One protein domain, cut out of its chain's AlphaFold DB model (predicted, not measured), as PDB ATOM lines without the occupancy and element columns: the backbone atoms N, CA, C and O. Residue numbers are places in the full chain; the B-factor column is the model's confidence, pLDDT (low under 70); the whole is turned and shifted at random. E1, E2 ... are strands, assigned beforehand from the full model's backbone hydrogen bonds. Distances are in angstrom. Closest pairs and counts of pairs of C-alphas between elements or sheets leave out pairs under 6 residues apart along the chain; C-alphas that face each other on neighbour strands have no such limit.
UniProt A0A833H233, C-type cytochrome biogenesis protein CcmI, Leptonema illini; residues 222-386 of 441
ATOM      1  N   ASP A 222    -109.722 -50.274 -31.847       85.88
ATOM      2  CA  ASP A 222    -109.197 -51.430 -32.599       85.88
ATOM      3  C   ASP A 222    -109.695 -51.497 -34.052       85.88
ATOM      4  O   ASP A 222    -109.121 -52.201 -34.879       85.88
ATOM      5  N   ASP A 223    -110.790 -50.800 -34.362       88.69
ATOM      6  CA  ASP A 223    -111.350 -50.735 -35.708       88.69
ATOM      7  C   ASP A 223    -110.748 -49.562 -36.518       88.69
ATOM      8  O   ASP A 223    -111.130 -49.356 -37.674       88.69
ATOM      9  N   ILE A 224    -109.844 -48.774 -35.920       87.56
ATOM     10  CA  ILE A 224    -109.269 -47.553 -36.490       87.56
ATOM     11  C   ILE A 224    -107.785 -47.745 -36.770       87.56
ATOM     12  O   ILE A 224    -107.000 -48.075 -35.888       87.56
ATOM     13  N   GLU A 225    -107.391 -47.465 -38.004       85.69
ATOM     14  CA  GLU A 225    -105.995 -47.470 -38.421       85.69
ATOM     15  C   GLU A 225    -105.518 -46.035 -38.656       85.69
ATOM     16  O   GLU A 225    -106.170 -45.261 -39.359       85.69
ATOM     17  N   PHE A 226    -104.378 -45.680 -38.062       83.25
ATOM     18  CA  PHE A 226    -103.747 -44.373 -38.215       83.25
ATOM     19  C   PHE A 226    -102.451 -44.510 -39.013       83.25
ATOM     20  O   PHE A 226    -101.514 -45.193 -38.600       83.25
ATOM     21  N   HIS A 227    -102.352 -43.780 -40.118       84.06
ATOM     22  CA  HIS A 227    -101.086 -43.505 -40.784       84.06
ATOM     23  C   HIS A 227    -100.761 -42.033 -40.632       84.06
ATOM     24  O   HIS A 227    -101.638 -41.183 -40.778       84.06
ATOM     25  N   SER A 228     -99.501 -41.718 -40.347       84.56
ATOM     26  CA  SER A 228     -99.120 -40.342 -40.070       84.56
ATOM     27  C   SER A 228     -97.955 -39.861 -40.929       84.56
ATOM     28  O   SER A 228     -96.952 -40.552 -41.120       84.56
ATOM     29  N   GLY A 229     -98.123 -38.659 -41.461       89.56
ATOM     30  CA  GLY A 229     -97.145 -37.913 -42.230       89.56
ATOM     31  C   GLY A 229     -96.797 -36.610 -41.525       89.56
ATOM     32  O   GLY A 229     -97.590 -36.050 -40.764       89.56
ATOM     33  N   LEU A 230     -95.588 -36.136 -41.783       93.00
ATOM     34  CA  LEU A 230     -95.063 -34.892 -41.253       93.00
ATOM     35  C   LEU A 230     -94.482 -34.092 -42.411       93.00
ATOM     36  O   LEU A 230     -93.619 -34.577 -43.134       93.00
ATOM     37  N   GLN A 231     -94.943 -32.864 -42.583       94.00
ATOM     38  CA  GLN A 231     -94.376 -31.927 -43.536       94.00
ATOM     39  C   GLN A 231     -93.804 -30.733 -42.784       94.00
ATOM     40  O   GLN A 231     -94.514 -30.092 -42.014       94.00
ATOM     41  N   ILE A 232     -92.536 -30.412 -43.028       95.25
ATOM     42  CA  ILE A 232     -91.878 -29.254 -42.417       95.25
ATOM     43  C   ILE A 232     -91.304 -28.362 -43.506       95.25
ATOM     44  O   ILE A 232     -90.533 -28.805 -44.357       95.25
ATOM     45  N   SER A 233     -91.660 -27.083 -43.480       94.06
ATOM     46  CA  SER A 233     -91.080 -26.076 -44.365       94.06
ATOM     47  C   SER A 233     -90.251 -25.097 -43.541       94.06
ATOM     48  O   SER A 233     -90.755 -24.486 -42.601       94.06
ATOM     49  N   ARG A 234     -88.972 -24.942 -43.886       93.38
ATOM     50  CA  ARG A 234     -88.058 -24.018 -43.213       93.38
ATOM     51  C   ARG A 234     -88.345 -22.587 -43.645       93.38
ATOM     52  O   ARG A 234     -87.983 -22.207 -44.751       93.38
ATOM     53  N   LEU A 235     -88.968 -21.787 -42.792       91.50
ATOM     54  CA  LEU A 235     -89.205 -20.366 -43.038       91.50
ATOM     55  C   LEU A 235     -87.990 -19.524 -42.619       91.50
ATOM     56  O   LEU A 235     -87.023 -20.023 -42.036       91.50
ATOM     57  N   ARG A 236     -88.041 -18.215 -42.894       89.50
ATOM     58  CA  ARG A 236     -87.000 -17.270 -42.459       89.50
ATOM     59  C   ARG A 236     -86.872 -17.230 -40.936       89.50
ATOM     60  O   ARG A 236     -85.757 -17.260 -40.428       89.50
ATOM     61  N   GLU A 237     -88.004 -17.173 -40.241       87.69
ATOM     62  CA  GLU A 237     -88.077 -16.929 -38.793       87.69
ATOM     63  C   GLU A 237     -88.450 -18.181 -37.983       87.69
ATOM     64  O   GLU A 237     -88.567 -18.107 -36.769       87.69
ATOM     65  N   GLY A 238     -88.591 -19.342 -38.630       92.81
ATOM     66  CA  GLY A 238     -88.886 -20.600 -37.945       92.81
ATOM     67  C   GLY A 238     -89.371 -21.684 -38.898       92.81
ATOM     68  O   GLY A 238     -88.818 -21.820 -39.993       92.81
ATOM     69  N   LEU A 239     -90.376 -22.467 -38.504       95.44
ATOM     70  CA  LEU A 239     -90.887 -23.593 -39.294       95.44
ATOM     71  C   LEU A 239     -92.393 -23.486 -39.512       95.44
ATOM     72  O   LEU A 239     -93.130 -23.117 -38.608       95.44
ATOM     73  N   ASP A 240     -92.845 -23.878 -40.697       95.19
ATOM     74  CA  ASP A 240     -94.243 -24.202 -40.977       95.19
ATOM     75  C   ASP A 240     -94.394 -25.722 -40.965       95.19
ATOM     76  O   ASP A 240     -93.811 -26.426 -41.798       95.19
ATOM     77  N   VAL A 241     -95.130 -26.221 -39.980       96.31
ATOM     78  CA  VAL A 241     -95.272 -27.641 -39.676       96.31
ATOM     79  C   VAL A 241     -96.696 -28.069 -39.979       96.31
ATOM     80  O   VAL A 241     -97.654 -27.477 -39.491       96.31
ATOM     81  N   THR A 242     -96.844 -29.126 -40.773       95.88
ATOM     82  CA  THR A 242     -98.126 -29.784 -41.035       95.88
ATOM     83  C   THR A 242     -98.034 -31.254 -40.649       95.88
ATOM     84  O   THR A 242     -97.275 -32.021 -41.241       95.88
ATOM     85  N   LEU A 243     -98.822 -31.650 -39.655       93.44
ATOM     86  CA  LEU A 243     -99.071 -33.040 -39.299       93.44
ATOM     87  C   LEU A 243    -100.293 -33.524 -40.077       93.44
ATOM     88  O   LEU A 243    -101.355 -32.906 -40.003       93.44
ATOM     89  N   VAL A 244    -100.145 -34.634 -40.794       92.19
ATOM     90  CA  VAL A 244    -101.228 -35.254 -41.563       92.19
ATOM     91  C   VAL A 244    -101.488 -36.641 -40.998       92.19
ATOM     92  O   VAL A 244    -100.574 -37.457 -40.912       92.19
ATOM     93  N   TYR A 245    -102.728 -36.924 -40.622       90.06
ATOM     94  CA  TYR A 245    -103.174 -38.245 -40.193       90.06
ATOM     95  C   TYR A 245    -104.188 -38.776 -41.204       90.06
ATOM     96  O   TYR A 245    -105.285 -38.235 -41.321       90.06
ATOM     97  N   ALA A 246    -103.832 -39.844 -41.913       90.38
ATOM     98  CA  ALA A 246    -104.784 -40.645 -42.667       90.38
ATOM     99  C   ALA A 246    -105.380 -41.684 -41.711       90.38
ATOM    100  O   ALA A 246    -104.681 -42.567 -41.217       90.38
ATOM    101  N   ILE A 247    -106.662 -41.516 -41.404       90.25
ATOM    102  CA  ILE A 247    -107.395 -42.273 -40.396       90.25
ATOM    103  C   ILE A 247    -108.428 -43.123 -41.120       90.25
ATOM    104  O   ILE A 247    -109.381 -42.596 -41.698       90.25
ATOM    105  N   ASN A 248    -108.252 -44.437 -41.081       92.12
ATOM    106  CA  ASN A 248    -109.171 -45.376 -41.695       92.12
ATOM    107  C   ASN A 248    -110.062 -46.015 -40.630       92.12
ATOM    108  O   ASN A 248    -109.593 -46.781 -39.790       92.12
ATOM    109  N   ASN A 249    -111.356 -45.711 -40.672       93.56
ATOM    110  CA  ASN A 249    -112.350 -46.336 -39.813       93.56
ATOM    111  C   ASN A 249    -112.937 -47.574 -40.509       93.56
ATOM    112  O   ASN A 249    -113.832 -47.465 -41.355       93.56
ATOM    113  N   ASN A 250    -112.449 -48.751 -40.114       93.94
ATOM    114  CA  ASN A 250    -112.805 -50.059 -40.664       93.94
ATOM    115  C   ASN A 250    -113.917 -50.775 -39.874       93.94
ATOM    116  O   ASN A 250    -114.081 -51.992 -40.007       93.94
ATOM    117  N   SER A 251    -114.679 -50.052 -39.047       94.69
ATOM    118  CA  SER A 251    -115.723 -50.640 -38.199       94.69
ATOM    119  C   SER A 251    -116.766 -51.440 -38.993       94.69
ATOM    120  O   SER A 251    -117.222 -51.047 -40.071       94.69
ATOM    121  N   LYS A 252    -117.149 -52.600 -38.444       93.88
ATOM    122  CA  LYS A 252    -118.161 -53.509 -39.009       93.88
ATOM    123  C   LYS A 252    -119.158 -53.929 -37.916       93.88
ATOM    124  O   LYS A 252    -118.760 -54.647 -36.999       93.88
ATOM    125  N   PRO A 253    -120.445 -53.534 -37.990       93.81
ATOM    126  CA  PRO A 253    -121.032 -52.608 -38.967       93.81
ATOM    127  C   PRO A 253    -120.416 -51.203 -38.872       93.81
ATOM    128  O   PRO A 253    -119.864 -50.846 -37.832       93.81
ATOM    129  N   GLY A 254    -120.520 -50.420 -39.950       94.56
ATOM    130  CA  GLY A 254    -119.925 -49.084 -40.019       94.56
ATOM    131  C   GLY A 254    -120.494 -48.168 -38.941       94.56
ATOM    132  O   GLY A 254    -121.698 -47.930 -38.910       94.56
ATOM    133  N   ARG A 255    -119.642 -47.656 -38.058       95.56
ATOM    134  CA  ARG A 255    -119.987 -46.728 -36.976       95.56
ATOM    135  C   ARG A 255    -119.040 -45.543 -36.967       95.56
ATOM    136  O   ARG A 255    -117.875 -45.667 -37.329       95.56
ATOM    137  N   SER A 256    -119.522 -44.393 -36.526       93.88
ATOM    138  CA  SER A 256    -118.672 -43.226 -36.318       93.88
ATOM    139  C   SER A 256    -117.760 -43.436 -35.102       93.88
ATOM    140  O   SER A 256    -118.188 -43.975 -34.075       93.88
ATOM    141  N   PHE A 257    -116.508 -43.005 -35.228       92.25
ATOM    142  CA  PHE A 257    -115.497 -43.033 -34.175       92.25
ATOM    143  C   PHE A 257    -115.323 -41.639 -33.579       92.25
ATOM    144  O   PHE A 257    -115.022 -40.701 -34.312       92.25
ATOM    145  N   ASP A 258    -115.532 -41.491 -32.277       90.50
ATOM    146  CA  ASP A 258    -115.375 -40.205 -31.597       90.50
ATOM    147  C   ASP A 258    -113.898 -39.958 -31.269       90.50
ATOM    148  O   ASP A 258    -113.267 -40.778 -30.605       90.50
ATOM    149  N   ILE A 259    -113.353 -38.832 -31.737       89.38
ATOM    150  CA  ILE A 259    -111.968 -38.436 -31.453       89.38
ATOM    151  C   ILE A 259    -111.851 -37.386 -30.341       89.38
ATOM    152  O   ILE A 259    -110.753 -36.894 -30.081       89.38
ATOM    153  N   SER A 260    -112.953 -37.050 -29.666       88.81
ATOM    154  CA  SER A 260    -113.003 -35.986 -28.652       88.81
ATOM    155  C   SER A 260    -112.107 -36.246 -27.440       88.81
ATOM    156  O   SER A 260    -111.585 -35.295 -26.857       88.81
ATOM    157  N   ASP A 261    -111.871 -37.511 -27.096       84.69
ATOM    158  CA  ASP A 261    -110.995 -37.897 -25.981       84.69
ATOM    159  C   ASP A 261    -109.513 -37.980 -26.378       84.69
ATOM    160  O   ASP A 261    -108.629 -38.079 -25.517       84.69
ATOM    161  N   LEU A 262    -109.216 -37.908 -27.680       86.12
ATOM    162  CA  LEU A 262    -107.857 -38.022 -28.192       86.12
ATOM    163  C   LEU A 262    -107.124 -36.692 -28.058       86.12
ATOM    164  O   LEU A 262    -107.687 -35.617 -28.258       86.12
ATOM    165  N   THR A 263    -105.835 -36.770 -27.740       87.81
ATOM    166  CA  THR A 263    -104.958 -35.601 -27.681       87.81
ATOM    167  C   THR A 263    -103.945 -35.683 -28.808       87.81
ATOM    168  O   THR A 263    -103.156 -36.622 -28.860       87.81
ATOM    169  N   PHE A 264    -103.967 -34.688 -29.692       88.62
ATOM    170  CA  PHE A 264    -103.008 -34.546 -30.779       88.62
ATOM    171  C   PHE A 264    -101.870 -33.630 -30.325       88.62
ATOM    172  O   PHE A 264    -102.140 -32.479 -29.971       88.62
ATOM    173  N   PRO A 265    -100.618 -34.113 -30.300       88.38
ATOM    174  CA  PRO A 265     -99.484 -33.325 -29.835       88.38
ATOM    175  C   PRO A 265     -99.249 -32.096 -30.714       88.38
ATOM    176  O   PRO A 265     -99.121 -32.200 -31.932       88.38
ATOM    177  N   VAL A 266     -99.205 -30.928 -30.075       90.56
ATOM    178  CA  VAL A 266     -98.882 -29.633 -30.686       90.56
ATOM    179  C   VAL A 266     -98.041 -28.849 -29.670       90.56
ATOM    180  O   VAL A 266     -98.397 -28.848 -28.486       90.56
ATOM    181  N   PRO A 267     -96.933 -28.205 -30.082       89.56
ATOM    182  CA  PRO A 267     -96.123 -27.381 -29.189       89.56
ATOM    183  C   PRO A 267     -96.921 -26.233 -28.557       89.56
ATOM    184  O   PRO A 267     -97.813 -25.662 -29.179       89.56
ATOM    185  N   ALA A 268     -96.586 -25.865 -27.320       87.38
ATOM    186  CA  ALA A 268     -97.283 -24.793 -26.600       87.38
ATOM    187  C   ALA A 268     -97.054 -23.398 -27.214       87.38
ATOM    188  O   ALA A 268     -97.862 -22.497 -27.012       87.38
ATOM    189  N   ASP A 269     -95.957 -23.224 -27.950       85.69
ATOM    190  CA  ASP A 269     -95.567 -22.009 -28.667       85.69
ATOM    191  C   ASP A 269     -96.051 -21.981 -30.130       85.69
ATOM    192  O   ASP A 269     -95.689 -21.074 -30.879       85.69
ATOM    193  N   ALA A 270     -96.879 -22.947 -30.546       92.06
ATOM    194  CA  ALA A 270     -97.438 -23.006 -31.891       92.06
ATOM    195  C   ALA A 270     -98.307 -21.775 -32.211       92.06
ATOM    196  O   ALA A 270     -99.255 -21.442 -31.494       92.06
ATOM    197  N   LYS A 271     -98.015 -21.128 -33.339       92.50
ATOM    198  CA  LYS A 271     -98.755 -19.989 -33.893       92.50
ATOM    199  C   LYS A 271     -99.559 -20.402 -35.114       92.50
ATOM    200  O   LYS A 271     -99.281 -21.419 -35.740       92.50
ATOM    201  N   GLU A 272    -100.555 -19.587 -35.460       93.44
ATOM    202  CA  GLU A 272    -101.382 -19.781 -36.660       93.44
ATOM    203  C   GLU A 272    -101.959 -21.200 -36.786       93.44
ATOM    204  O   GLU A 272    -102.059 -21.752 -37.882       93.44
ATOM    205  N   LEU A 273    -102.333 -21.795 -35.651       95.44
ATOM    206  CA  LEU A 273    -102.862 -23.149 -35.603       95.44
ATOM    207  C   LEU A 273    -104.133 -23.258 -36.458       95.44
ATOM    208  O   LEU A 273    -105.137 -22.592 -36.201       95.44
ATOM    209  N   ARG A 274    -104.096 -24.138 -37.457       95.38
ATOM    210  CA  ARG A 274    -105.225 -24.487 -38.319       95.38
ATOM    211  C   ARG A 274    -105.424 -25.987 -38.298       95.38
ATOM    212  O   ARG A 274    -104.492 -26.748 -38.543       95.38
ATOM    213  N   VAL A 275    -106.658 -26.407 -38.056       95.31
ATOM    214  CA  VAL A 275    -107.037 -27.818 -38.073       95.31
ATOM    215  C   VAL A 275    -108.148 -28.015 -39.083       95.31
ATOM    216  O   VAL A 275    -109.119 -27.258 -39.104       95.31
ATOM    217  N   SER A 276    -108.018 -29.031 -39.926       93.69
ATOM    218  CA  SER A 276    -109.053 -29.396 -40.885       93.69
ATOM    219  C   SER A 276    -109.172 -30.904 -41.022       93.69
ATOM    220  O   SER A 276    -108.190 -31.625 -40.870       93.69
ATOM    221  N   VAL A 277    -110.383 -31.374 -41.301       91.25
ATOM    222  CA  VAL A 277    -110.661 -32.782 -41.573       91.25
ATOM    223  C   VAL A 277    -111.373 -32.928 -42.910       91.25
ATOM    224  O   VAL A 277    -112.407 -32.305 -43.145       91.25
ATOM    225  N   ALA A 278    -110.839 -33.768 -43.783       89.12
ATOM    226  CA  ALA A 278    -111.501 -34.208 -45.000       89.12
ATOM    227  C   ALA A 278    -111.964 -35.658 -44.835       89.12
ATOM    228  O   ALA A 278    -111.388 -36.442 -44.081       89.12
ATOM    229  N   HIS A 279    -113.027 -36.033 -45.536       87.94
ATOM    230  CA  HIS A 279    -113.457 -37.426 -45.633       87.94
ATOM    231  C   HIS A 279    -113.573 -37.781 -47.103       87.94
ATOM    232  O   HIS A 279    -114.011 -36.954 -47.897       87.94
ATOM    233  N   GLN A 280    -113.213 -39.007 -47.468       82.25
ATOM    234  CA  GLN A 280    -113.196 -39.447 -48.864       82.25
ATOM    235  C   GLN A 280    -114.537 -39.264 -49.603       82.25
ATOM    236  O   GLN A 280    -114.547 -39.126 -50.822       82.25
ATOM    237  N   SER A 281    -115.671 -39.248 -48.889       73.12
ATOM    238  CA  SER A 281    -116.994 -39.022 -49.484       73.12
ATOM    239  C   SER A 281    -117.416 -37.549 -49.513       73.12
ATOM    240  O   SER A 281    -118.429 -37.220 -50.123       73.12
ATOM    241  N   GLY A 282    -116.708 -36.666 -48.808       65.44
ATOM    242  CA  GLY A 282    -116.992 -35.238 -48.723       65.44
ATOM    243  C   GLY A 282    -115.839 -34.457 -49.330       65.44
ATOM    244  O   GLY A 282    -114.854 -34.204 -48.649       65.44
ATOM    245  N   GLY A 283    -115.958 -34.063 -50.599       58.06
ATOM    246  CA  GLY A 283    -114.858 -33.455 -51.362       58.06
ATOM    247  C   GLY A 283    -114.292 -32.132 -50.819       58.06
ATOM    248  O   GLY A 283    -113.320 -31.637 -51.376       58.06
ATOM    249  N   MET A 284    -114.865 -31.557 -49.754       71.56
ATOM    250  CA  MET A 284    -114.395 -30.315 -49.131       71.56
ATOM    251  C   MET A 284    -113.928 -30.568 -47.687       71.56
ATOM    252  O   MET A 284    -114.723 -31.069 -46.883       71.56
ATOM    253  N   PRO A 285    -112.687 -30.186 -47.325       80.94
ATOM    254  CA  PRO A 285    -112.222 -30.214 -45.942       80.94
ATOM    255  C   PRO A 285    -113.051 -29.294 -45.039       80.94
ATOM    256  O   PRO A 285    -113.437 -28.191 -45.427       80.94
ATOM    257  N   VAL A 286    -113.294 -29.735 -43.808       83.81
ATOM    258  CA  VAL A 286    -113.993 -28.976 -42.768       83.81
ATOM    259  C   VAL A 286    -112.970 -28.441 -41.778       83.81
ATOM    260  O   VAL A 286    -112.271 -29.225 -41.137       83.81
ATOM    261  N   THR A 287    -112.899 -27.120 -41.623       89.44
ATOM    262  CA  THR A 287    -112.094 -26.482 -40.571       89.44
ATOM    263  C   THR A 287    -112.701 -26.767 -39.199       89.44
ATOM    264  O   THR A 287    -113.914 -26.654 -39.020       89.44
ATOM    265  N   LEU A 288    -111.860 -27.136 -38.235       90.19
ATOM    266  CA  LEU A 288    -112.245 -27.428 -36.858       90.19
ATOM    267  C   LEU A 288    -111.628 -26.398 -35.913       90.19
ATOM    268  O   LEU A 288    -110.479 -25.997 -36.096       90.19
ATOM    269  N   GLU A 289    -112.374 -26.020 -34.879       92.88
ATOM    270  CA  GLU A 289    -111.846 -25.240 -33.760       92.88
ATOM    271  C   GLU A 289    -111.292 -26.199 -32.694       92.88
ATOM    272  O   GLU A 289    -112.062 -26.979 -32.119       92.88
ATOM    273  N   PRO A 290    -109.970 -26.208 -32.452       93.62
ATOM    274  CA  PRO A 290    -109.369 -27.090 -31.464       93.62
ATOM    275  C   PRO A 290    -109.524 -26.555 -30.037       93.62
ATOM    276  O   PRO A 290    -109.472 -25.352 -29.792       93.62
ATOM    277  N   GLU A 291    -109.633 -27.469 -29.076       93.50
ATOM    278  CA  GLU A 291    -109.517 -27.164 -27.650       93.50
ATOM    279  C   GLU A 291    -108.069 -27.398 -27.203       93.50
ATOM    280  O   GLU A 291    -107.575 -28.529 -27.243       93.50
ATOM    281  N   THR A 292    -107.371 -26.339 -26.789       91.69
ATOM    282  CA  THR A 292    -105.992 -26.444 -26.288       91.69
ATOM    283  C   THR A 292    -105.969 -27.104 -24.916       91.69
ATOM    284  O   THR A 292    -106.647 -26.665 -23.987       91.69
ATOM    285  N   VAL A 293    -105.144 -28.137 -24.766       89.44
ATOM    286  CA  VAL A 293    -104.958 -28.884 -23.518       89.44
ATOM    287  C   VAL A 293    -103.471 -29.023 -23.199       89.44
ATOM    288  O   VAL A 293    -102.600 -28.742 -24.021       89.44
ATOM    289  N   THR A 294    -103.135 -29.464 -21.988       85.38
ATOM    290  CA  THR A 294    -101.734 -29.744 -21.651       85.38
ATOM    291  C   THR A 294    -101.174 -30.826 -22.578       85.38
ATOM    292  O   THR A 294    -101.687 -31.942 -22.612       85.38
ATOM    293  N   GLY A 295    -100.111 -30.492 -23.314       81.56
ATOM    294  CA  GLY A 295     -99.429 -31.413 -24.225       81.56
ATOM    295  C   GLY A 295    -100.005 -31.498 -25.643       81.56
ATOM    296  O   GLY A 295     -99.517 -32.322 -26.411       81.56
ATOM    297  N   GLY A 296    -101.001 -30.680 -26.009       90.06
ATOM    298  CA  GLY A 296    -101.510 -30.633 -27.382       90.06
ATOM    299  C   GLY A 296    -102.924 -30.075 -27.506       90.06
ATOM    300  O   GLY A 296    -103.314 -29.155 -26.788       90.06
ATOM    301  N   ILE A 297    -103.706 -30.643 -28.422       92.31
ATOM    302  CA  ILE A 297    -105.078 -30.216 -28.716       92.31
ATOM    303  C   ILE A 297    -106.067 -31.384 -28.711       92.31
ATOM    304  O   ILE A 297    -105.692 -32.527 -28.979       92.31
ATOM    305  N   ARG A 298    -107.343 -31.090 -28.447       92.00
ATOM    306  CA  ARG A 298    -108.480 -32.009 -28.619       92.00
ATOM    307  C   ARG A 298    -109.463 -31.473 -29.651       92.00
ATOM    308  O   ARG A 298    -109.582 -30.262 -29.833       92.00
ATOM    309  N   LEU A 299    -110.178 -32.379 -30.316       91.50
ATOM    310  CA  LEU A 299    -111.091 -32.051 -31.410       91.50
ATOM    311  C   LEU A 299    -112.463 -32.668 -31.149       91.50
ATOM    312  O   LEU A 299    -112.588 -33.885 -31.108       91.50
ATOM    313  N   LYS A 300    -113.503 -31.838 -31.039       90.00
ATOM    314  CA  LYS A 300    -114.890 -32.305 -30.881       90.00
ATOM    315  C   LYS A 300    -115.441 -32.773 -32.222       90.00
ATOM    316  O   LYS A 300    -116.105 -32.015 -32.935       90.00
ATOM    317  N   ARG A 301    -115.102 -34.001 -32.615       88.44
ATOM    318  CA  ARG A 301    -115.472 -34.555 -33.919       88.44
ATOM    319  C   ARG A 301    -115.642 -36.067 -33.858       88.44
ATOM    320  O   ARG A 301    -114.835 -36.758 -33.252       88.44
ATOM    321  N   ALA A 302    -116.624 -36.574 -34.601       90.75
ATOM    322  CA  ALA A 302    -116.678 -37.980 -34.969       90.75
ATOM    323  C   ALA A 302    -116.233 -38.204 -36.426       90.75
ATOM    324  O   ALA A 302    -116.596 -37.453 -37.347       90.75
ATOM    325  N   LEU A 303    -115.436 -39.250 -36.630       91.00
ATOM    326  CA  LEU A 303    -114.942 -39.713 -37.920       91.00
ATOM    327  C   LEU A 303    -115.856 -40.814 -38.450       91.00
ATOM    328  O   LEU A 303    -116.098 -41.824 -37.788       91.00
ATOM    329  N   ARG A 304    -116.379 -40.607 -39.657       91.62
ATOM    330  CA  ARG A 304    -117.297 -41.545 -40.315       91.62
ATOM    331  C   ARG A 304    -116.533 -42.799 -40.773       91.62
ATOM    332  O   ARG A 304    -115.318 -42.714 -40.945       91.62
ATOM    333  N   PRO A 305    -117.215 -43.927 -41.029       94.00
ATOM    334  CA  PRO A 305    -116.598 -45.088 -41.671       94.00
ATOM    335  C   PRO A 305    -115.859 -44.741 -42.971       94.00
ATOM    336  O   PRO A 305    -116.298 -43.880 -43.743       94.00
ATOM    337  N   GLY A 306    -114.751 -45.439 -43.219       92.81
ATOM    338  CA  GLY A 306    -113.837 -45.191 -44.333       92.81
ATOM    339  C   GLY A 306    -112.699 -44.224 -43.996       92.81
ATOM    340  O   GLY A 306    -112.383 -44.005 -42.828       92.81
ATOM    341  N   MET A 307    -112.080 -43.660 -45.036       91.56
ATOM    342  CA  MET A 307    -110.887 -42.821 -44.900       91.56
ATOM    343  C   MET A 307    -111.225 -41.357 -44.598       91.56
ATOM    344  O   MET A 307    -111.994 -40.706 -45.318       91.56
ATOM    345  N   SER A 308    -110.570 -40.831 -43.570       92.00
ATOM    346  CA  SER A 308    -110.512 -39.418 -43.221       92.00
ATOM    347  C   SER A 308    -109.071 -38.928 -43.210       92.00
ATOM    348  O   SER A 308    -108.176 -39.636 -42.771       92.00
ATOM    349  N   GLU A 309    -108.853 -37.691 -43.640       92.81
ATOM    350  CA  GLU A 309    -107.566 -37.014 -43.518       92.81
ATOM    351  C   GLU A 309    -107.706 -35.872 -42.516       92.81
ATOM    352  O   GLU A 309    -108.483 -34.944 -42.735       92.81
ATOM    353  N   LEU A 310    -106.983 -35.952 -41.401       92.88
ATOM    354  CA  LEU A 310    -106.870 -34.883 -40.415       92.88
ATOM    355  C   LEU A 310    -105.545 -34.153 -40.627       92.88
ATOM    356  O   LEU A 310    -104.477 -34.735 -40.450       92.88
ATOM    357  N   SER A 311    -105.629 -32.867 -40.942       94.94
ATOM    358  CA  SER A 311    -104.482 -31.988 -41.159       94.94
ATOM    359  C   SER A 311    -104.408 -30.934 -40.058       94.94
ATOM    360  O   SER A 311    -105.351 -30.160 -39.869       94.94
ATOM    361  N   ILE A 312    -103.288 -30.901 -39.335       95.38
ATOM    362  CA  ILE A 312    -102.977 -29.935 -38.273       95.38
ATOM    363  C   ILE A 312    -101.750 -29.142 -38.714       95.38
ATOM    364  O   ILE A 312    -100.657 -29.695 -38.806       95.38
ATOM    365  N   ARG A 313    -101.929 -27.850 -38.982       96.25
ATOM    366  CA  ARG A 313    -100.874 -26.942 -39.436       96.25
ATOM    367  C   ARG A 313    -100.624 -25.847 -38.410       96.25
ATOM    368  O   ARG A 313    -101.579 -25.301 -37.866       96.25
ATOM    369  N   PHE A 314     -99.366 -25.515 -38.164       95.94
ATOM    370  CA  PHE A 314     -98.963 -24.413 -37.294       95.94
ATOM    371  C   PHE A 314     -97.562 -23.913 -37.652       95.94
ATOM    372  O   PHE A 314     -96.792 -24.595 -38.329       95.94
ATOM    373  N   VAL A 315     -97.230 -22.726 -37.159       95.62
ATOM    374  CA  VAL A 315     -95.923 -22.086 -37.317       95.62
ATOM    375  C   VAL A 315     -95.196 -22.042 -35.974       95.62
ATOM    376  O   VAL A 315     -95.820 -21.845 -34.932       95.62
ATOM    377  N   THR A 316     -93.878 -22.218 -35.988       94.50
ATOM    378  CA  THR A 316     -92.992 -22.029 -34.829       94.50
ATOM    379  C   THR A 316     -92.021 -20.877 -35.085       94.50
ATOM    380  O   THR A 316     -91.711 -20.574 -36.236       94.50
ATOM    381  N   ASP A 317     -91.486 -20.277 -34.017       93.56
ATOM    382  CA  ASP A 317     -90.460 -19.214 -34.089       93.56
ATOM    383  C   ASP A 317     -89.022 -19.762 -34.038       93.56
ATOM    384  O   ASP A 317     -88.047 -19.029 -33.869       93.56
ATOM    385  N   THR A 318     -88.870 -21.085 -34.090       92.94
ATOM    386  CA  THR A 318     -87.568 -21.744 -33.995       92.94
ATOM    387  C   THR A 318     -87.407 -22.735 -35.129       92.94
ATOM    388  O   THR A 318     -88.371 -23.360 -35.566       92.94
ATOM    389  N   HIS A 319     -86.168 -22.932 -35.580       94.75
ATOM    390  CA  HIS A 319     -85.806 -23.967 -36.556       94.75
ATOM    391  C   HIS A 319     -85.694 -25.370 -35.938       94.75
ATOM    392  O   HIS A 319     -85.068 -26.255 -36.524       94.75
ATOM    393  N   VAL A 320     -86.287 -25.569 -34.759       94.56
ATOM    394  CA  VAL A 320     -86.305 -26.830 -34.018       94.56
ATOM    395  C   VAL A 320     -87.755 -27.238 -33.809       94.56
ATOM    396  O   VAL A 320     -88.510 -26.547 -33.131       94.56
ATOM    397  N   PHE A 321     -88.144 -28.385 -34.354       94.94
ATOM    398  CA  PHE A 321     -89.447 -28.975 -34.082       94.94
ATOM    399  C   PHE A 321     -89.286 -30.223 -33.219       94.94
ATOM    400  O   PHE A 321     -88.567 -31.149 -33.585       94.94
ATOM    401  N   LYS A 322     -89.958 -30.237 -32.067       93.44
ATOM    402  CA  LYS A 322     -90.027 -31.391 -31.169       93.44
ATOM    403  C   LYS A 322     -91.348 -32.103 -31.406       93.44
ATOM    404  O   LYS A 322     -92.390 -31.638 -30.945       93.44
ATOM    405  N   ASP A 323     -91.305 -33.191 -32.162       91.06
ATOM    406  CA  ASP A 323     -92.480 -34.017 -32.384       91.06
ATOM    407  C   ASP A 323     -92.615 -35.024 -31.255       91.06
ATOM    408  O   ASP A 323     -91.742 -35.870 -31.054       91.06
ATOM    409  N   ARG A 324     -93.726 -34.940 -30.533       85.81
ATOM    410  CA  ARG A 324     -94.034 -35.860 -29.449       85.81
ATOM    411  C   ARG A 324     -95.076 -36.861 -29.911       85.81
ATOM    412  O   ARG A 324     -96.079 -36.487 -30.510       85.81
ATOM    413  N   VAL A 325     -94.862 -38.119 -29.572       77.94
ATOM    414  CA  VAL A 325     -95.774 -39.231 -29.813       77.94
ATOM    415  C   VAL A 325     -95.966 -39.944 -28.483       77.94
ATOM    416  O   VAL A 325     -95.008 -40.356 -27.843       77.94
ATOM    417  N   ASP A 326     -97.212 -40.046 -28.026       67.81
ATOM    418  CA  ASP A 326     -97.528 -40.762 -26.790       67.81
ATOM    419  C   ASP A 326     -97.774 -42.244 -27.108       67.81
ATOM    420  O   ASP A 326     -98.870 -42.613 -27.528       67.81
ATOM    421  N   PHE A 327     -96.762 -43.099 -26.911       55.25
ATOM    422  CA  PHE A 327     -96.884 -44.550 -27.122       55.25
ATOM    423  C   PHE A 327     -97.697 -45.267 -26.034       55.25
ATOM    424  O   PHE A 327     -97.997 -46.456 -26.172       55.25
ATOM    425  N   THR A 328     -98.044 -44.581 -24.935       50.94
ATOM    426  CA  THR A 328     -98.860 -45.156 -23.855       50.94
ATOM    427  C   THR A 328    -100.350 -45.122 -24.175       50.94
ATOM    428  O   THR A 328    -101.115 -45.920 -23.631       50.94
ATOM    429  N   LYS A 329    -100.756 -44.233 -25.089       56.16
ATOM    430  CA  LYS A 329    -102.099 -44.184 -25.656       56.16
ATOM    431  C   LYS A 329    -102.054 -44.805 -27.045       56.16
ATOM    432  O   LYS A 329    -101.457 -44.253 -27.959       56.16
ATOM    433  N   ASP A 330    -102.729 -45.938 -27.193       49.09
ATOM    434  CA  ASP A 330    -102.731 -46.858 -28.350       49.09
ATOM    435  C   ASP A 330    -103.140 -46.265 -29.715       49.09
ATOM    436  O   ASP A 330    -103.308 -46.984 -30.689       49.09
ATOM    437  N   LEU A 331    -103.298 -44.950 -29.810       54.84
ATOM    438  CA  LEU A 331    -103.814 -44.227 -30.968       54.84
ATOM    439  C   LEU A 331    -102.809 -44.135 -32.115       54.84
ATOM    440  O   LEU A 331    -103.203 -43.947 -33.259       54.84
ATOM    441  N   LEU A 332    -101.511 -44.203 -31.807       54.38
ATOM    442  CA  LEU A 332    -100.440 -43.998 -32.786       54.38
ATOM    443  C   LEU A 332     -99.614 -45.255 -33.032       54.38
ATOM    444  O   LEU A 332     -98.818 -45.280 -33.961       54.38
ATOM    445  N   VAL A 333     -99.818 -46.316 -32.257       51.09
ATOM    446  CA  VAL A 333     -99.100 -47.573 -32.446       51.09
ATOM    447  C   VAL A 333    -100.076 -48.563 -33.052       51.09
ATOM    448  O   VAL A 333    -101.016 -48.987 -32.387       51.09
ATOM    449  N   ASN A 334     -99.825 -48.975 -34.296       48.91
ATOM    450  CA  ASN A 334    -100.311 -50.248 -34.825       48.91
ATOM    451  C   ASN A 334     -99.746 -51.368 -33.929       48.91
ATOM    452  O   ASN A 334     -98.766 -52.029 -34.252       48.91
ATOM    453  N   ARG A 335    -100.317 -51.546 -32.731       47.38
ATOM    454  CA  ARG A 335     -99.796 -52.432 -31.678       47.38
ATOM    455  C   ARG A 335     -99.942 -53.909 -32.046       47.38
ATOM    456  O   ARG A 335     -99.430 -54.771 -31.339       47.38
ATOM    457  N   GLY A 336    -100.638 -54.201 -33.144       48.59
ATOM    458  CA  GLY A 336    -100.992 -55.551 -33.559       48.59
ATOM    459  C   GLY A 336     -99.842 -56.389 -34.120       48.59
ATOM    460  O   GLY A 336     -99.975 -57.608 -34.136       48.59
ATOM    461  N   ASP A 337     -98.731 -55.795 -34.570       54.91
ATOM    462  CA  ASP A 337     -97.705 -56.538 -35.322       54.91
ATOM    463  C   ASP A 337     -96.256 -56.350 -34.844       54.91
ATOM    464  O   ASP A 337     -95.339 -56.931 -35.429       54.91
ATOM    465  N   GLY A 338     -96.035 -55.575 -33.777       60.72
ATOM    466  CA  GLY A 338     -94.699 -55.315 -33.235       60.72
ATOM    467  C   GLY A 338     -93.811 -54.453 -34.138       60.72
ATOM    468  O   GLY A 338     -92.600 -54.398 -33.913       60.72
ATOM    469  N   ARG A 339     -94.371 -53.791 -35.162       67.31
ATOM    470  CA  ARG A 339     -93.611 -52.865 -36.007       67.31
ATOM    471  C   ARG A 339     -93.373 -51.545 -35.277       67.31
ATOM    472  O   ARG A 339     -94.253 -51.063 -34.562       67.31
ATOM    473  N   PRO A 340     -92.192 -50.935 -35.459       73.94
ATOM    474  CA  PRO A 340     -91.902 -49.660 -34.833       73.94
ATOM    475  C   PRO A 340     -92.749 -48.555 -35.471       73.94
ATOM    476  O   PRO A 340     -93.008 -48.564 -36.680       73.94
ATOM    477  N   PHE A 341     -93.167 -47.590 -34.654       82.00
ATOM    478  CA  PHE A 341     -93.840 -46.399 -35.150       82.00
ATOM    479  C   PHE A 341     -92.900 -45.603 -36.054       82.00
ATOM    480  O   PHE A 341     -91.719 -45.409 -35.748       82.00
ATOM    481  N   PHE A 342     -93.438 -45.113 -37.166       86.44
ATOM    482  CA  PHE A 342     -92.704 -44.232 -38.051       86.44
ATOM    483  C   PHE A 342     -93.602 -43.137 -38.609       86.44
ATOM    484  O   PHE A 342     -94.812 -43.315 -38.771       86.44
ATOM    485  N   ARG A 343     -92.972 -42.022 -38.978       88.44
ATOM    486  CA  ARG A 343     -93.586 -40.989 -39.809       88.44
ATOM    487  C   ARG A 343     -92.891 -40.911 -41.151       88.44
ATOM    488  O   ARG A 343     -91.681 -41.110 -41.254       88.44
ATOM    489  N   VAL A 344     -93.661 -40.578 -42.178       90.38
ATOM    490  CA  VAL A 344     -93.092 -40.119 -43.445       90.38
ATOM    491  C   VAL A 344     -92.892 -38.612 -43.340       90.38
ATOM    492  O   VAL A 344     -93.861 -37.857 -43.318       90.38
ATOM    493  N   LEU A 345     -91.635 -38.192 -43.244       93.44
ATOM    494  CA  LEU A 345     -91.217 -36.799 -43.242       93.44
ATOM    495  C   LEU A 345     -91.003 -36.312 -44.678       93.44
ATOM    496  O   LEU A 345     -90.171 -36.844 -45.414       93.44
ATOM    497  N   MET A 346     -91.693 -35.243 -45.045       92.00
ATOM    498  CA  MET A 346     -91.389 -34.410 -46.202       92.00
ATOM    499  C   MET A 346     -90.841 -33.077 -45.703       92.00
ATOM    500  O   MET A 346     -91.386 -32.481 -44.774       92.00
ATOM    501  N   TRP A 347     -89.770 -32.584 -46.317       92.12
ATOM    502  CA  TRP A 347     -89.186 -31.302 -45.936       92.12
ATOM    503  C   TRP A 347     -89.016 -30.383 -47.135       92.12
ATOM    504  O   TRP A 347     -88.865 -30.822 -48.276       92.12
ATOM    505  N   ARG A 348     -89.051 -29.079 -46.862       90.31
ATOM    506  CA  ARG A 348     -88.788 -28.038 -47.852       90.31
ATOM    507  C   ARG A 348     -87.973 -26.898 -47.236       90.31
ATOM    508  O   ARG A 348     -88.236 -26.531 -46.092       90.31
ATOM    509  N   PRO A 349     -87.068 -26.266 -47.995       88.12
ATOM    510  CA  PRO A 349     -86.620 -26.658 -49.335       88.12
ATOM    511  C   PRO A 349     -85.771 -27.943 -49.313       88.12
ATOM    512  O   PRO A 349     -85.369 -28.410 -48.252       88.12
ATOM    513  N   ALA A 350     -85.534 -28.545 -50.482       85.50
ATOM    514  CA  ALA A 350     -84.912 -29.871 -50.589       85.50
ATOM    515  C   ALA A 350     -83.492 -29.952 -49.987       85.50
ATOM    516  O   ALA A 350     -83.073 -31.022 -49.549       85.50
ATOM    517  N   ASP A 351     -82.768 -28.833 -49.944       86.00
ATOM    518  CA  ASP A 351     -81.427 -28.690 -49.370       86.00
ATOM    519  C   ASP A 351     -81.425 -28.456 -47.846       86.00
ATOM    520  O   ASP A 351     -80.375 -28.553 -47.213       86.00
ATOM    521  N   ALA A 352     -82.583 -28.185 -47.237       90.00
ATOM    522  CA  ALA A 352     -82.737 -27.997 -45.796       90.00
ATOM    523  C   ALA A 352     -83.057 -29.325 -45.092       90.00
ATOM    524  O   ALA A 352     -84.143 -29.508 -44.551       90.00
ATOM    525  N   ILE A 353     -82.126 -30.277 -45.136       90.94
ATOM    526  CA  ILE A 353     -82.303 -31.589 -44.497       90.94
ATOM    527  C   ILE A 353     -82.178 -31.429 -42.970       90.94
ATOM    528  O   ILE A 353     -81.168 -30.885 -42.508       90.94
ATOM    529  N   PRO A 354     -83.152 -31.893 -42.165       94.19
ATOM    530  CA  PRO A 354     -83.064 -31.781 -40.715       94.19
ATOM    531  C   PRO A 354     -82.078 -32.786 -40.117       94.19
ATOM    532  O   PRO A 354     -81.994 -33.937 -40.543       94.19
ATOM    533  N   ALA A 355     -81.389 -32.365 -39.060       94.88
ATOM    534  CA  ALA A 355     -80.768 -33.286 -38.121       94.88
ATOM    535  C   ALA A 355     -81.858 -33.896 -37.228       94.88
ATOM    536  O   ALA A 355     -82.715 -33.171 -36.722       94.88
ATOM    537  N   ILE A 356     -81.822 -35.217 -37.046       95.19
ATOM    538  CA  ILE A 356     -82.829 -35.970 -36.288       95.19
ATOM    539  C   ILE A 356     -82.185 -36.540 -35.025       95.19
ATOM    540  O   ILE A 356     -81.134 -37.174 -35.099       95.19
ATOM    541  N   THR A 357     -82.818 -36.312 -33.875       95.75
ATOM    542  CA  THR A 357     -82.450 -36.898 -32.570       95.75
ATOM    543  C   THR A 357     -83.675 -37.590 -31.967       95.75
ATOM    544  O   THR A 357     -84.782 -37.098 -32.157       95.75
ATOM    545  N   GLY A 358     -83.499 -38.721 -31.278       91.94
ATOM    546  CA  GLY A 358     -84.610 -39.536 -30.743       91.94
ATOM    547  C   GLY A 358     -85.227 -40.516 -31.756       91.94
ATOM    548  O   GLY A 358     -86.175 -41.236 -31.449       91.94
ATOM    549  N   GLY A 359     -84.694 -40.575 -32.982       91.88
ATOM    550  CA  GLY A 359     -85.159 -41.487 -34.027       91.88
ATOM    551  C   GLY A 359     -84.158 -41.669 -35.165       91.88
ATOM    552  O   GLY A 359     -83.122 -41.000 -35.226       91.88
ATOM    553  N   LYS A 360     -84.474 -42.583 -36.086       92.62
ATOM    554  CA  LYS A 360     -83.641 -42.941 -37.244       92.62
ATOM    555  C   LYS A 360     -84.349 -42.604 -38.546       92.62
ATOM    556  O   LYS A 360     -85.389 -43.177 -38.864       92.62
ATOM    557  N   GLY A 361     -83.753 -41.693 -39.309       91.31
ATOM    558  CA  GLY A 361     -84.209 -41.314 -40.641       91.31
ATOM    559  C   GLY A 361     -83.607 -42.196 -41.736       91.31
ATOM    560  O   GLY A 361     -82.392 -42.348 -41.808       91.31
ATOM    561  N   THR A 362     -84.447 -42.742 -42.611       92.19
ATOM    562  CA  THR A 362     -84.046 -43.426 -43.850       92.19
ATOM    563  C   THR A 362     -84.630 -42.674 -45.036       92.19
ATOM    564  O   THR A 362     -85.841 -42.465 -45.089       92.19
ATOM    565  N   GLU A 363     -83.794 -42.236 -45.978       88.44
ATOM    566  CA  GLU A 363     -84.274 -41.512 -47.159       88.44
ATOM    567  C   GLU A 363     -85.150 -42.425 -48.032       88.44
ATOM    568  O   GLU A 363     -84.825 -43.583 -48.297       88.44
ATOM    569  N   LEU A 364     -86.275 -41.879 -48.479       85.75
ATOM    570  CA  LEU A 364     -87.224 -42.501 -49.384       85.75
ATOM    571  C   LEU A 364     -87.376 -41.611 -50.614       85.75
ATOM    572  O   LEU A 364     -87.494 -40.392 -50.509       85.75
ATOM    573  N   ASN A 365     -87.442 -42.223 -51.790       79.38
ATOM    574  CA  ASN A 365     -87.889 -41.531 -52.990       79.38
ATOM    575  C   ASN A 365     -89.316 -41.978 -53.295       79.38
ATOM    576  O   ASN A 365     -89.530 -43.117 -53.713       79.38
ATOM    577  N   ILE A 366     -90.291 -41.106 -53.046       73.62
ATOM    578  CA  ILE A 366     -91.698 -41.430 -53.261       73.62
ATOM    579  C   ILE A 366     -92.079 -40.992 -54.682       73.62
ATOM    580  O   ILE A 366     -91.936 -39.807 -55.010       73.62
ATOM    581  N   PRO A 367     -92.585 -41.904 -55.536       65.00
ATOM    582  CA  PRO A 367     -93.014 -41.558 -56.886       65.00
ATOM    583  C   PRO A 367     -93.967 -40.356 -56.881       65.00
ATOM    584  O   PRO A 367     -94.939 -40.337 -56.131       65.00
ATOM    585  N   ASN A 368     -93.690 -39.355 -57.719       59.66
ATOM    586  CA  ASN A 368     -94.460 -38.107 -57.867       59.66
ATOM    587  C   ASN A 368     -94.468 -37.142 -56.657       59.66
ATOM    588  O   ASN A 368     -94.910 -36.009 -56.817       59.66
ATOM    589  N   LEU A 369     -93.970 -37.549 -55.484       65.06
ATOM    590  CA  LEU A 369     -93.894 -36.720 -54.267       65.06
ATOM    591  C   LEU A 369     -92.465 -36.243 -53.962       65.06
ATOM    592  O   LEU A 369     -92.281 -35.247 -53.267       65.06
ATOM    593  N   GLY A 370     -91.455 -36.904 -54.538       72.88
ATOM    594  CA  GLY A 370     -90.051 -36.518 -54.429       72.88
ATOM    595  C   GLY A 370     -89.353 -37.118 -53.208       72.88
ATOM    596  O   GLY A 370     -89.707 -38.200 -52.733       72.88
ATOM    597  N   LYS A 371     -88.315 -36.420 -52.730       81.75
ATOM    598  CA  LYS A 371     -87.523 -36.841 -51.569       81.75
ATOM    599  C   LYS A 371     -88.364 -36.759 -50.300       81.75
ATOM    600  O   LYS A 371     -88.923 -35.714 -49.978       81.75
ATOM    601  N   ALA A 372     -88.400 -37.863 -49.577       89.94
ATOM    602  CA  ALA A 372     -88.995 -37.988 -48.263       89.94
ATOM    603  C   ALA A 372     -88.053 -38.791 -47.363       89.94
ATOM    604  O   ALA A 372     -87.007 -39.279 -47.790       89.94
ATOM    605  N   MET A 373     -88.396 -38.910 -46.089       91.00
ATOM    606  CA  MET A 373     -87.627 -39.674 -45.124       91.00
ATOM    607  C   MET A 373     -88.586 -40.458 -44.252       91.00
ATOM    608  O   MET A 373     -89.510 -39.897 -43.675       91.00
ATOM    609  N   GLN A 374     -88.379 -41.761 -44.151       91.94
ATOM    610  CA  GLN A 374     -89.023 -42.553 -43.121       91.94
ATOM    611  C   GLN A 374     -88.273 -42.332 -41.820       91.94
ATOM    612  O   GLN A 374     -87.096 -42.670 -41.728       91.94
ATOM    613  N   VAL A 375     -88.942 -41.773 -40.822       92.50
ATOM    614  CA  VAL A 375     -88.352 -41.536 -39.507       92.50
ATOM    615  C   VAL A 375     -88.971 -42.523 -38.543       92.50
ATOM    616  O   VAL A 375     -90.158 -42.429 -38.241       92.50
ATOM    617  N   VAL A 376     -88.176 -43.497 -38.114       90.75
ATOM    618  CA  VAL A 376     -88.554 -44.491 -37.108       90.75
ATOM    619  C   VAL A 376     -88.228 -43.923 -35.734       90.75
ATOM    620  O   VAL A 376     -87.117 -43.436 -35.523       90.75
ATOM    621  N   TYR A 377     -89.196 -43.949 -34.823       89.12
ATOM    622  CA  TYR A 377     -89.074 -43.310 -33.515       89.12
ATOM    623  C   TYR A 377     -88.467 -44.323 -32.544       89.12
ATOM    624  O   TYR A 377     -89.013 -45.413 -32.377       89.12
ATOM    625  N   ASP A 378     -87.333 -43.967 -31.939       86.31
ATOM    626  CA  ASP A 378     -86.690 -44.761 -30.886       86.31
ATOM    627  C   ASP A 378     -87.110 -44.250 -29.483       86.31
ATOM    628  O   ASP A 378     -87.003 -44.985 -28.502       86.31
ATOM    629  N   GLU A 379     -87.618 -43.011 -29.395       85.19
ATOM    630  CA  GLU A 379     -88.085 -42.319 -28.184       85.19
ATOM    631  C   GLU A 379     -89.463 -41.651 -28.403       85.19
ATOM    632  O   GLU A 379     -89.883 -41.423 -29.541       85.19
ATOM    633  N   ASP A 380     -90.171 -41.306 -27.317       84.19
ATOM    634  CA  ASP A 380     -91.472 -40.596 -27.340       84.19
ATOM    635  C   ASP A 380     -91.377 -39.185 -27.944       84.19
ATOM    636  O   ASP A 380     -92.384 -38.600 -28.346       84.19
ATOM    637  N   GLU A 381     -90.179 -38.602 -27.975       89.44
ATOM    638  CA  GLU A 381     -89.908 -37.289 -28.550       89.44
ATOM    639  C   GLU A 381     -88.806 -37.411 -29.602       89.44
ATOM    640  O   GLU A 381     -87.698 -37.862 -29.316       89.44
ATOM    641  N   VAL A 382     -89.102 -36.967 -30.822       93.12
ATOM    642  CA  VAL A 382     -88.123 -36.834 -31.901       93.12
ATOM    643  C   VAL A 382     -87.918 -35.360 -32.198       93.12
ATOM    644  O   VAL A 382     -88.866 -34.608 -32.429       93.12
ATOM    645  N   VAL A 383     -86.659 -34.938 -32.221       95.69
ATOM    646  CA  VAL A 383     -86.271 -33.556 -32.494       95.69
ATOM    647  C   VAL A 383     -85.773 -33.435 -33.927       95.69
ATOM    648  O   VAL A 383     -84.808 -34.096 -34.310       95.69
ATOM    649  N   TYR A 384     -86.405 -32.547 -34.688       95.81
ATOM    650  CA  TYR A 384     -86.035 -32.153 -36.043       95.81
ATOM    651  C   TYR A 384     -85.397 -30.764 -36.016       95.81
ATOM    652  O   TYR A 384     -86.078 -29.764 -35.786       95.81
ATOM    653  N   GLU A 385     -84.092 -30.684 -36.261       96.00
ATOM    654  CA  GLU A 385     -83.334 -29.431 -36.217       96.00
ATOM    655  C   GLU A 385     -82.812 -29.031 -37.605       96.00
ATOM    656  O   GLU A 385     -81.987 -29.717 -38.211       96.00
ATOM    657  N   PHE A 386     -83.250 -27.874 -38.101       93.88
ATOM    658  CA  PHE A 386     -82.916 -27.358 -39.430       93.88
ATOM    659  C   PHE A 386     -81.761 -26.340 -39.379       93.88
ATOM    660  O   PHE A 386     -81.967 -25.128 -39.498       93.88
TER     661      PHE A 386
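AT A GLANCE: This is residues 222 to 386 of the 441 residues of the protein "C-type cytochrome biogenesis protein CcmI" of Leptonema illini (UniProt A0A833H233). A long, twisted sheet of eight strands is the wall of this domain, and a small sheet of three strands, E8, E13 and E10, is partly face to face with it, making a lopsided sandwich. The small hairpin of E5 and E6 lies over the same side of the wall. The printed part has 165 residues with thirteen named strands, E1 to E13 in turn along the chain, and no named helix: all strand. The large sheet is mixed, in the order E4, E3, E7, E2, E1, E9, E12, E11. The whole is compact, with a radius of gyration of the C-alphas of 15.7 A, and spans 47 by 34 by 33 A.

HOW THE PARTS SIT: In the large sheet E1, residues 224 to 234, forms a hairpin with E2, residues 239 to 249, with N 229 and O 244 2.8 A apart. E7, residues 306 to 316, is antiparallel to E2, with N 310 and O 245 at 2.8 A. E3, residues 271 to 279, is antiparallel to E7, with N 276 and O 311 at 2.9 A, and forms a hairpin with the edge strand E4, residues 282 to 288, with N 286 and O 277 at 2.8 A. On the other side of E1, E9, residues 342 to 348, is parallel to it at 27 degrees, with N 346 and O 230 at 2.8 A. E12, residues 370 to 377, is antiparallel to E9, with N 345 and O 373 at 2.8 A, and forms a hairpin with the edge strand E11, residues 359 to 366, with N 362 and O 374 at 2.8 A. In the second sheet E13, residues 381 to 385, is antiparallel to E8, residues 320 to 324, with N 323 and O 382 at 2.8 A, and to E10, residues 355 to 357, with N 355 and O 385 at 2.8 A. These two sheets form a sandwich, two sheets face to face, 8.6 A between the centres of the facing parts, their strands at 45 degrees. E4 runs on into E5, residues 291 to 293, at 54 degrees; E5 and E6, residues 296 to 298, form a hairpin, with N 298 and O 291 at 2.8 A.

IN THESE COORDINATES: E1 begins at C-alpha 224, (-109.269, -47.553, -36.490), and is 32.4 A long; E2 measures 31.3 A, E7 32.6 A and E3 25.7 A. E13 ends at C-alpha 385, (-83.334, -29.431, -36.217).

THE WHOLE: The C-alphas farthest apart, of Arg 236 and Pro 253, are 49.2 A apart. The printed part has no cut; the links E2 to E3 and E8 to E9 are long. Mean pLDDT of the printed part is 86.3, and residues 282 to 283, 326 to 339 and 367 to 369 are under 70.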